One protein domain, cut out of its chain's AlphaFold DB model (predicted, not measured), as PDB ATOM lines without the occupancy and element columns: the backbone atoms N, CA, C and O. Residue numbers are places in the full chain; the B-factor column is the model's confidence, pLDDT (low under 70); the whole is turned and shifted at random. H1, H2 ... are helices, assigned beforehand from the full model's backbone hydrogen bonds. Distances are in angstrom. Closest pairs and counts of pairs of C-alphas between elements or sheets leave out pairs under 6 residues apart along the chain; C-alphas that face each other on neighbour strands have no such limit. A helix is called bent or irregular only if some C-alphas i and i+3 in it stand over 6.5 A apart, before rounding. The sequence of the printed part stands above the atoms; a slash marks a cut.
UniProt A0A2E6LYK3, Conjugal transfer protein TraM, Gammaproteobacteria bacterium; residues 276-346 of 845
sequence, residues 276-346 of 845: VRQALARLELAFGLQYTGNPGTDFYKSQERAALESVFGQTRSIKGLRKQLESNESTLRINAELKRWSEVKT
ATOM      1  N   VAL A 276      25.790  35.219  11.541       89.56
ATOM      2  CA  VAL A 276      25.473  33.788  11.737       89.56
ATOM      3  C   VAL A 276      25.059  33.121  10.419       89.56
ATOM      4  O   VAL A 276      25.642  32.114  10.039       89.56
ATOM      5  N   ARG A 277      24.120  33.717   9.670       88.50
ATOM      6  CA  ARG A 277      23.623  33.173   8.392       88.50
ATOM      7  C   ARG A 277      24.671  33.168   7.276       88.50
ATOM      8  O   ARG A 277      24.660  32.272   6.443       88.50
ATOM      9  N   GLN A 278      25.568  34.154   7.243       89.88
ATOM     10  CA  GLN A 278      26.644  34.229   6.247       89.88
ATOM     11  C   GLN A 278      27.709  33.164   6.513       89.88
ATOM     12  O   GLN A 278      28.109  32.448   5.599       89.88
ATOM     13  N   ALA A 279      28.129  33.032   7.771       91.62
ATOM     14  CA  ALA A 279      29.109  32.038   8.180       91.62
ATOM     15  C   ALA A 279      28.561  30.601   8.095       91.62
ATOM     16  O   ALA A 279      29.281  29.699   7.675       91.62
ATOM     17  N   LEU A 280      27.273  30.401   8.392       90.56
ATOM     18  CA  LEU A 280      26.588  29.125   8.191       90.56
ATOM     19  C   LEU A 280      26.459  28.779   6.695       90.56
ATOM     20  O   LEU A 280      26.742  27.651   6.315       90.56
ATOM     21  N   ALA A 281      26.172  29.748   5.817       89.50
ATOM     22  CA  ALA A 281      26.195  29.524   4.366       89.50
ATOM     23  C   ALA A 281      27.606  29.200   3.823       89.50
ATOM     24  O   ALA A 281      27.733  28.428   2.870       89.50
ATOM     25  N   ARG A 282      28.675  29.744   4.430       92.19
ATOM     26  CA  ARG A 282      30.060  29.310   4.149       92.19
ATOM     27  C   ARG A 282      30.286  27.861   4.586       92.19
ATOM     28  O   ARG A 282      30.876  27.094   3.835       92.19
ATOM     29  N   LEU A 283      29.778  27.470   5.754       91.75
ATOM     30  CA  LEU A 283      29.872  26.103   6.272       91.75
ATOM     31  C   LEU A 283      29.084  25.093   5.416       91.75
ATOM     32  O   LEU A 283      29.587  24.011   5.118       91.75
ATOM     33  N   GLU A 284      27.889  25.457   4.948       89.50
ATOM     34  CA  GLU A 284      27.102  24.638   4.017       89.50
ATOM     35  C   GLU A 284      27.837  24.372   2.700       89.50
ATOM     36  O   GLU A 284      27.802  23.252   2.187       89.50
ATOM     37  N   LEU A 285      28.510  25.395   2.162       89.25
ATOM     38  CA  LEU A 285      29.334  25.271   0.963       89.25
ATOM     39  C   LEU A 285      30.578  24.404   1.232       89.25
ATOM     40  O   LEU A 285      30.901  23.552   0.412       89.25
ATOM     41  N   ALA A 286      31.225  24.566   2.393       90.69
ATOM     42  CA  ALA A 286      32.417  23.811   2.793       90.69
ATOM     43  C   ALA A 286      32.192  22.290   2.847       90.69
ATOM     44  O   ALA A 286      33.052  21.525   2.423       90.69
ATOM     45  N   PHE A 287      31.032  21.852   3.355       89.69
ATOM     46  CA  PHE A 287      30.713  20.431   3.552       89.69
ATOM     47  C   PHE A 287      29.700  19.870   2.535       89.69
ATOM     48  O   PHE A 287      29.141  18.788   2.743       89.69
ATOM     49  N   GLY A 288      29.449  20.580   1.428       86.75
ATOM     50  CA  GLY A 288      28.590  20.106   0.333       86.75
ATOM     51  C   GLY A 288      27.122  19.884   0.725       86.75
ATOM     52  O   GLY A 288      26.458  19.003   0.176       86.75
ATOM     53  N   LEU A 289      26.613  20.656   1.691       87.19
ATOM     54  CA  LEU A 289      25.261  20.523   2.260       87.19
ATOM     55  C   LEU A 289      24.156  21.144   1.388       87.19
ATOM     56  O   LEU A 289      22.981  21.086   1.744       87.19
ATOM     57  N   GLN A 290      24.508  21.715   0.234       82.81
ATOM     58  CA  GLN A 290      23.538  22.251  -0.721       82.81
ATOM     59  C   GLN A 290      22.658  21.137  -1.301       82.81
ATOM     60  O   GLN A 290      23.151  20.061  -1.655       82.81
ATOM     61  N   TYR A 291      21.354  21.394  -1.409       82.12
ATOM     62  CA  TYR A 291      20.400  20.440  -1.972       82.12
ATOM     63  C   TYR A 291      20.679  20.181  -3.453       82.12
ATOM     64  O   TYR A 291      20.929  21.101  -4.228       82.12
ATOM     65  N   THR A 292      20.637  18.906  -3.830       75.94
ATOM     66  CA  THR A 292      21.025  18.402  -5.156       75.94
ATOM     67  C   THR A 292      19.832  17.989  -6.022       75.94
ATOM     68  O   THR A 292      20.022  17.565  -7.159       75.94
ATOM     69  N   GLY A 293      18.603  18.090  -5.507       78.38
ATOM     70  CA  GLY A 293      17.385  17.645  -6.189       78.38
ATOM     71  C   GLY A 293      17.184  16.126  -6.159       78.38
ATOM     72  O   GLY A 293      16.263  15.617  -6.792       78.38
ATOM     73  N   ASN A 294      18.029  15.400  -5.422       81.25
ATOM     74  CA  ASN A 294      17.939  13.958  -5.220       81.25
ATOM     75  C   ASN A 294      17.431  13.692  -3.790       81.25
ATOM     76  O   ASN A 294      18.196  13.886  -2.840       81.25
ATOM     77  N   PRO A 295      16.181  13.218  -3.609       78.94
ATOM     78  CA  PRO A 295      15.590  13.019  -2.285       78.94
ATOM     79  C   PRO A 295      16.427  12.132  -1.356       78.94
ATOM     80  O   PRO A 295      16.486  12.394  -0.157       78.94
ATOM     81  N   GLY A 296      17.109  11.119  -1.904       78.25
ATOM     82  CA  GLY A 296      17.900  10.173  -1.118       78.25
ATOM     83  C   GLY A 296      19.125  10.808  -0.459       78.25
ATOM     84  O   GLY A 296      19.415  10.506   0.693       78.25
ATOM     85  N   THR A 297      19.828  11.714  -1.146       80.31
ATOM     86  CA  THR A 297      20.970  12.445  -0.565       80.31
ATOM     87  C   THR A 297      20.525  13.656   0.244       80.31
ATOM     88  O   THR A 297      21.118  13.974   1.275       80.31
ATOM     89  N   ASP A 298      19.472  14.332  -0.209       85.19
ATOM     90  CA  ASP A 298      19.019  15.594   0.370       85.19
ATOM     91  C   ASP A 298      18.339  15.387   1.741       85.19
ATOM     92  O   ASP A 298      18.392  16.277   2.589       85.19
ATOM     93  N   PHE A 299      17.802  14.188   2.010       83.88
ATOM     94  CA  PHE A 299      17.296  13.771   3.326       83.88
ATOM     95  C   PHE A 299      18.388  13.613   4.402       83.88
ATOM     96  O   PHE A 299      18.140  13.894   5.575       83.88
ATOM     97  N   TYR A 300      19.605  13.200   4.035       83.50
ATOM     98  CA  TYR A 300      20.731  13.195   4.980       83.50
ATOM     99  C   TYR A 300      21.267  14.614   5.182       83.50
ATOM    100  O   TYR A 300      21.421  15.050   6.321       83.50
ATOM    101  N   LYS A 301      21.435  15.381   4.093       87.81
ATOM    102  CA  LYS A 301      21.876  16.786   4.143       87.81
ATOM    103  C   LYS A 301      20.981  17.666   5.024       87.81
ATOM    104  O   LYS A 301      21.498  18.550   5.700       87.81
ATOM    105  N   SER A 302      19.663  17.450   5.044       87.75
ATOM    106  CA  SER A 302      18.741  18.244   5.870       87.75
ATOM    107  C   SER A 302      18.860  17.947   7.373       87.75
ATOM    108  O   SER A 302      18.829  18.881   8.173       87.75
ATOM    109  N   GLN A 303      19.067  16.685   7.764       87.12
ATOM    110  CA  GLN A 303      19.351  16.299   9.156       87.12
ATOM    111  C   GLN A 303      20.714  16.831   9.615       87.12
ATOM    112  O   GLN A 303      20.815  17.486  10.651       87.12
ATOM    113  N   GLU A 304      21.741  16.618   8.792       87.88
ATOM    114  CA  GLU A 304      23.096  17.143   8.969       87.88
ATOM    115  C   GLU A 304      23.102  18.673   9.168       87.88
ATOM    116  O   GLU A 304      23.718  19.192  10.103       87.88
ATOM    117  N   ARG A 305      22.347  19.396   8.331       89.12
ATOM    118  CA  ARG A 305      22.123  20.845   8.424       89.12
ATOM    119  C   ARG A 305      21.425  21.247   9.726       89.12
ATOM    120  O   ARG A 305      21.876  22.188  10.373       89.12
ATOM    121  N   ALA A 306      20.353  20.562  10.121       88.06
ATOM    122  CA  ALA A 306      19.608  20.883  11.342       88.06
ATOM    123  C   ALA A 306      20.460  20.680  12.609       88.06
ATOM    124  O   ALA A 306      20.436  21.514  13.519       88.06
ATOM    125  N   ALA A 307      21.274  19.619  12.646       87.88
ATOM    126  CA  ALA A 307      22.231  19.392  13.724       87.88
ATOM    127  C   ALA A 307      23.265  20.530  13.805       87.88
ATOM    128  O   ALA A 307      23.484  21.085  14.884       87.88
ATOM    129  N   LEU A 308      23.832  20.944  12.665       87.94
ATOM    130  CA  LEU A 308      24.747  22.087  12.582       87.94
ATOM    131  C   LEU A 308      24.103  23.396  13.042       87.94
ATOM    132  O   LEU A 308      24.680  24.084  13.881       87.94
ATOM    133  N   GLU A 309      22.909  23.730  12.544       87.62
ATOM    134  CA  GLU A 309      22.175  24.945  12.926       87.62
ATOM    135  C   GLU A 309      21.944  25.019  14.450       87.62
ATOM    136  O   GLU A 309      22.061  26.103  15.027       87.62
ATOM    137  N   SER A 310      21.725  23.882  15.127       86.12
ATOM    138  CA  SER A 310      21.567  23.831  16.593       86.12
ATOM    139  C   SER A 310      22.853  24.139  17.386       86.12
ATOM    140  O   SER A 310      22.796  24.744  18.460       86.12
ATOM    141  N   VAL A 311      24.024  23.772  16.853       87.38
ATOM    142  CA  VAL A 311      25.334  23.930  17.516       87.38
ATOM    143  C   VAL A 311      26.016  25.251  17.145       87.38
ATOM    144  O   VAL A 311      26.715  25.843  17.969       87.38
ATOM    145  N   PHE A 312      25.785  25.761  15.933       87.75
ATOM    146  CA  PHE A 312      26.462  26.943  15.384       87.75
ATOM    147  C   PHE A 312      26.167  28.251  16.146       87.75
ATOM    148  O   PHE A 312      26.919  29.225  16.057       87.75
ATOM    149  N   GLY A 313      25.088  28.277  16.938       81.38
ATOM    150  CA  GLY A 313      24.804  29.350  17.896       81.38
ATOM    151  C   GLY A 313      25.706  29.341  19.140       81.38
ATOM    152  O   GLY A 313      25.901  30.391  19.747       81.38
ATOM    153  N   GLN A 314      26.276  28.187  19.506       86.06
ATOM    154  CA  GLN A 314      27.155  28.016  20.671       86.06
ATOM    155  C   GLN A 314      28.635  28.200  20.312       86.06
ATOM    156  O   GLN A 314      29.406  28.745  21.098       86.06
ATOM    157  N   THR A 315      29.052  27.725  19.135       87.94
ATOM    158  CA  THR A 315      30.440  27.818  18.668       87.94
ATOM    159  C   THR A 315      30.527  27.851  17.147       87.94
ATOM    160  O   THR A 315      29.733  27.222  16.454       87.94
ATOM    161  N   ARG A 316      31.529  28.571  16.629       89.62
ATOM    162  CA  ARG A 316      31.863  28.634  15.196       89.62
ATOM    163  C   ARG A 316      33.305  28.209  14.887       89.62
ATOM    164  O   ARG A 316      33.766  28.390  13.765       89.62
ATOM    165  N   SER A 317      34.048  27.682  15.865       89.88
ATOM    166  CA  SER A 317      35.387  27.128  15.619       89.88
ATOM    167  C   SER A 317      35.279  25.672  15.167       89.88
ATOM    168  O   SER A 317      34.467  24.923  15.701       89.88
ATOM    169  N   ILE A 318      36.113  25.241  14.216       91.31
ATOM    170  CA  ILE A 318      36.101  23.864  13.680       91.31
ATOM    171  C   ILE A 318      36.316  22.839  14.810       91.31
ATOM    172  O   ILE A 318      35.509  21.927  14.989       91.31
ATOM    173  N   LYS A 319      37.337  23.069  15.653       89.69
ATOM    174  CA  LYS A 319      37.618  22.303  16.884       89.69
ATOM    175  C   LYS A 319      36.401  22.233  17.831       89.69
ATOM    176  O   LYS A 319      36.125  21.182  18.406       89.69
ATOM    177  N   GLY A 320      35.659  23.335  17.991       89.19
ATOM    178  CA  GLY A 320      34.491  23.415  18.875       89.19
ATOM    179  C   GLY A 320      33.242  22.735  18.309       89.19
ATOM    180  O   GLY A 320      32.573  22.005  19.035       89.19
ATOM    181  N   LEU A 321      32.958  22.941  17.020       90.06
ATOM    182  CA  LEU A 321      31.867  22.285  16.294       90.06
ATOM    183  C   LEU A 321      32.026  20.766  16.355       90.06
ATOM    184  O   LEU A 321      31.089  20.071  16.734       90.06
ATOM    185  N   ARG A 322      33.240  20.268  16.083       89.56
ATOM    186  CA  ARG A 322      33.557  18.839  16.169       89.56
ATOM    187  C   ARG A 322      33.237  18.281  17.555       89.56
ATOM    188  O   ARG A 322      32.477  17.329  17.652       89.56
ATOM    189  N   LYS A 323      33.736  18.912  18.626       90.00
ATOM    190  CA  LYS A 323      33.516  18.457  20.012       90.00
ATOM    191  C   LYS A 323      32.032  18.352  20.404       90.00
ATOM    192  O   LYS A 323      31.694  17.524  21.241       90.00
ATOM    193  N   GLN A 324      31.164  19.187  19.833       88.44
ATOM    194  CA  GLN A 324      29.721  19.178  20.114       88.44
ATOM    195  C   GLN A 324      28.925  18.205  19.225       88.44
ATOM    196  O   GLN A 324      27.802  17.846  19.566       88.44
ATOM    197  N   LEU A 325      29.483  17.787  18.084       86.94
ATOM    198  CA  LEU A 325      28.837  16.885  17.124       86.94
ATOM    199  C   LEU A 325      29.360  15.440  17.209       86.94
ATOM    200  O   LEU A 325      28.687  14.528  16.735       86.94
ATOM    201  N   GLU A 326      30.513  15.207  17.847       83.00
ATOM    202  CA  GLU A 326      31.195  13.901  17.946       83.00
ATOM    203  C   GLU A 326      30.312  12.787  18.552       83.00
ATOM    204  O   GLU A 326      30.495  11.619  18.222       83.00
ATOM    205  N   SER A 327      29.307  13.136  19.367       78.38
ATOM    206  CA  SER A 327      28.338  12.201  19.966       78.38
ATOM    207  C   SER A 327      27.024  12.025  19.185       78.38
ATOM    208  O   SER A 327      26.102  11.398  19.702       78.38
ATOM    209  N   ASN A 328      26.878  12.606  17.988       81.25
ATOM    210  CA  ASN A 328      25.637  12.557  17.206       81.25
ATOM    211  C   ASN A 328      25.785  11.687  15.944       81.25
ATOM    212  O   ASN A 328      26.343  12.120  14.929       81.25
ATOM    213  N   GLU A 329      25.206  10.484  15.984       75.81
ATOM    214  CA  GLU A 329      25.225   9.488  14.899       75.81
ATOM    215  C   GLU A 329      24.696  10.025  13.556       75.81
ATOM    216  O   GLU A 329      25.199   9.646  12.499       75.81
ATOM    217  N   SER A 330      23.757  10.981  13.568       74.75
ATOM    218  CA  SER A 330      23.233  11.604  12.338       74.75
ATOM    219  C   SER A 330      24.232  12.525  11.616       74.75
ATOM    220  O   SER A 330      23.924  13.048  10.548       74.75
ATOM    221  N   THR A 331      25.435  12.730  12.172       81.12
ATOM    222  CA  THR A 331      26.432  13.698  11.669       81.12
ATOM    223  C   THR A 331      27.798  13.096  11.330       81.12
ATOM    224  O   THR A 331      28.759  13.832  11.113       81.12
ATOM    225  N   LEU A 332      27.903  11.765  11.219       84.00
ATOM    226  CA  LEU A 332      29.158  11.037  10.952       84.00
ATOM    227  C   LEU A 332      29.991  11.612   9.786       84.00
ATOM    228  O   LEU A 332      31.209  11.748   9.914       84.00
ATOM    229  N   ARG A 333      29.351  12.010   8.677       87.75
ATOM    230  CA  ARG A 333      30.022  12.621   7.514       87.75
ATOM    231  C   ARG A 333      30.615  13.994   7.841       87.75
ATOM    232  O   ARG A 333      31.763  14.260   7.494       87.75
ATOM    233  N   ILE A 334      29.862  14.847   8.541       88.88
ATOM    234  CA  ILE A 334      30.344  16.159   8.997       88.88
ATOM    235  C   ILE A 334      31.479  15.986  10.006       88.88
ATOM    236  O   ILE A 334      32.460  16.710   9.922       88.88
ATOM    237  N   ASN A 335      31.397  15.022  10.925       88.31
ATOM    238  CA  ASN A 335      32.473  14.762  11.885       88.31
ATOM    239  C   ASN A 335      33.771  14.305  11.197       88.31
ATOM    240  O   ASN A 335      34.855  14.712  11.617       88.31
ATOM    241  N   ALA A 336      33.678  13.528  10.112       88.81
ATOM    242  CA  ALA A 336      34.833  13.165   9.292       88.81
ATOM    243  C   ALA A 336      35.455  14.383   8.577       88.81
ATOM    244  O   ALA A 336      36.676  14.543   8.598       88.81
ATOM    245  N   GLU A 337      34.641  15.278   8.008       91.06
ATOM    246  CA  GLU A 337      35.145  16.508   7.378       91.06
ATOM    247  C   GLU A 337      35.665  17.530   8.398       91.06
ATOM    248  O   GLU A 337      36.747  18.078   8.218       91.06
ATOM    249  N   LEU A 338      34.985  17.734   9.528       91.31
ATOM    250  CA  LEU A 338      35.482  18.562  10.632       91.31
ATOM    251  C   LEU A 338      36.786  18.013  11.220       91.31
ATOM    252  O   LEU A 338      37.612  18.803  11.671       91.31
ATOM    253  N   LYS A 339      37.002  16.688  11.206       91.81
ATOM    254  CA  LYS A 339      38.301  16.100  11.553       91.81
ATOM    255  C   LYS A 339      39.373  16.535  10.548       91.81
ATOM    256  O   LYS A 339      40.357  17.126  10.983       91.81
ATOM    257  N   ARG A 340      39.153  16.325   9.245       92.06
ATOM    258  CA  ARG A 340      40.071  16.741   8.163       92.06
ATOM    259  C   ARG A 340      40.406  18.235   8.230       92.06
ATOM    260  O   ARG A 340      41.565  18.618   8.306       92.06
ATOM    261  N   TRP A 341      39.391  19.091   8.323       94.00
ATOM    262  CA  TRP A 341      39.569  20.540   8.468       94.00
ATOM    263  C   TRP A 341      40.245  20.938   9.794       94.00
ATOM    264  O   TRP A 341      40.831  22.014   9.866       94.00
ATOM    265  N   SER A 342      40.197  20.094  10.837       91.81
ATOM    266  CA  SER A 342      40.925  20.319  12.100       91.81
ATOM    267  C   SER A 342      42.406  19.927  12.061       91.81
ATOM    268  O   SER A 342      43.131  20.253  13.000       91.81
ATOM    269  N   GLU A 343      42.855  19.248  11.002       91.38
ATOM    270  CA  GLU A 343      44.263  18.884  10.792       91.38
ATOM    271  C   GLU A 343      45.062  20.061  10.185       91.38
ATOM    272  O   GLU A 343      46.260  20.171  10.443       91.38
ATOM    273  N   VAL A 344      44.392  21.005   9.501       91.56
ATOM    274  CA  VAL A 344      44.965  22.292   9.053       91.56
ATOM    275  C   VAL A 344      44.900  23.325  10.189       91.56
ATOM    276  O   VAL A 344      43.830  23.818  10.562       91.56
ATOM    277  N   LYS A 345      46.056  23.673  10.761       90.62
ATOM    278  CA  LYS A 345      46.194  24.559  11.928       90.62
ATOM    279  C   LYS A 345      45.907  26.016  11.591       90.62
ATOM    280  O   LYS A 345      45.301  26.700  12.416       90.62
ATOM    281  N   THR A 346      46.289  26.501  10.407       90.94
ATOM    282  CA  THR A 346      46.045  27.905  10.002       90.94
ATOM    283  C   THR A 346      44.553  28.243   9.914       90.94
ATOM    284  O   THR A 346      44.155  29.360  10.246       90.94
TER     285      THR A 346
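AT A GLANCE: This is residues 276 to 346 of the 845 residues of the protein "Conjugal transfer protein TraM" of Gammaproteobacteria bacterium (UniProt A0A2E6LYK3). A hairpin of two helices side by side, H3 and H4, packs at a wide angle on the longest helix, H2, while H1 packs on H2 residues 305 to 312, apart from that hairpin. The 71 printed residues hold four named helices, H1 to H4 in chain order, and no named strand: all helix. The whole is compact, radius of gyration of the C-alphas 11.7 A, spanning 35 by 26 by 21 A.

HOW THE PARTS SIT: The hub H2, residues 295 to 312, touches H4, residues 329 to 343, at a steep tilt of 66 degrees; closest C-alphas, Glu 304 and Thr 331, 5.5 A. H3, residues 318 to 325, touches H2 only just about perpendicular, 73 degrees; closest C-alphas, Val 311 and Leu 321, 6.8 A. H3 and H4 form a helical hairpin at a shallow tilt of 18 degrees; closest C-alphas, Arg 322 and Leu 338, 5.9 A. H1, residues 276 to 286, forms a helical hairpin with H2 at a steep tilt of 43 degrees; closest C-alphas, Leu 280 and Phe 312, 7.5 A. Every O i to N i+4 pair is within hydrogen-bond range in H1 and H3, 12 of 14 in H2 and 9 of 11 in H4.

IN THESE COORDINATES: H2 measures 25.0 A, H4 21.6 A, H1 15.1 A and H3 10.6 A. C-alpha 276 is at (25.473, 33.788, 11.737), C-alpha 343 at (44.263, 18.884, 10.792). H4 is irregular: C-alphas 330 and 333 are 8.4 A apart.

THE WHOLE: The printed part has no cut and no long link. The farthest C-alphas, Pro 295 and Thr 346, are 36.1 A apart. No printed residue is under 70 in pLDDT.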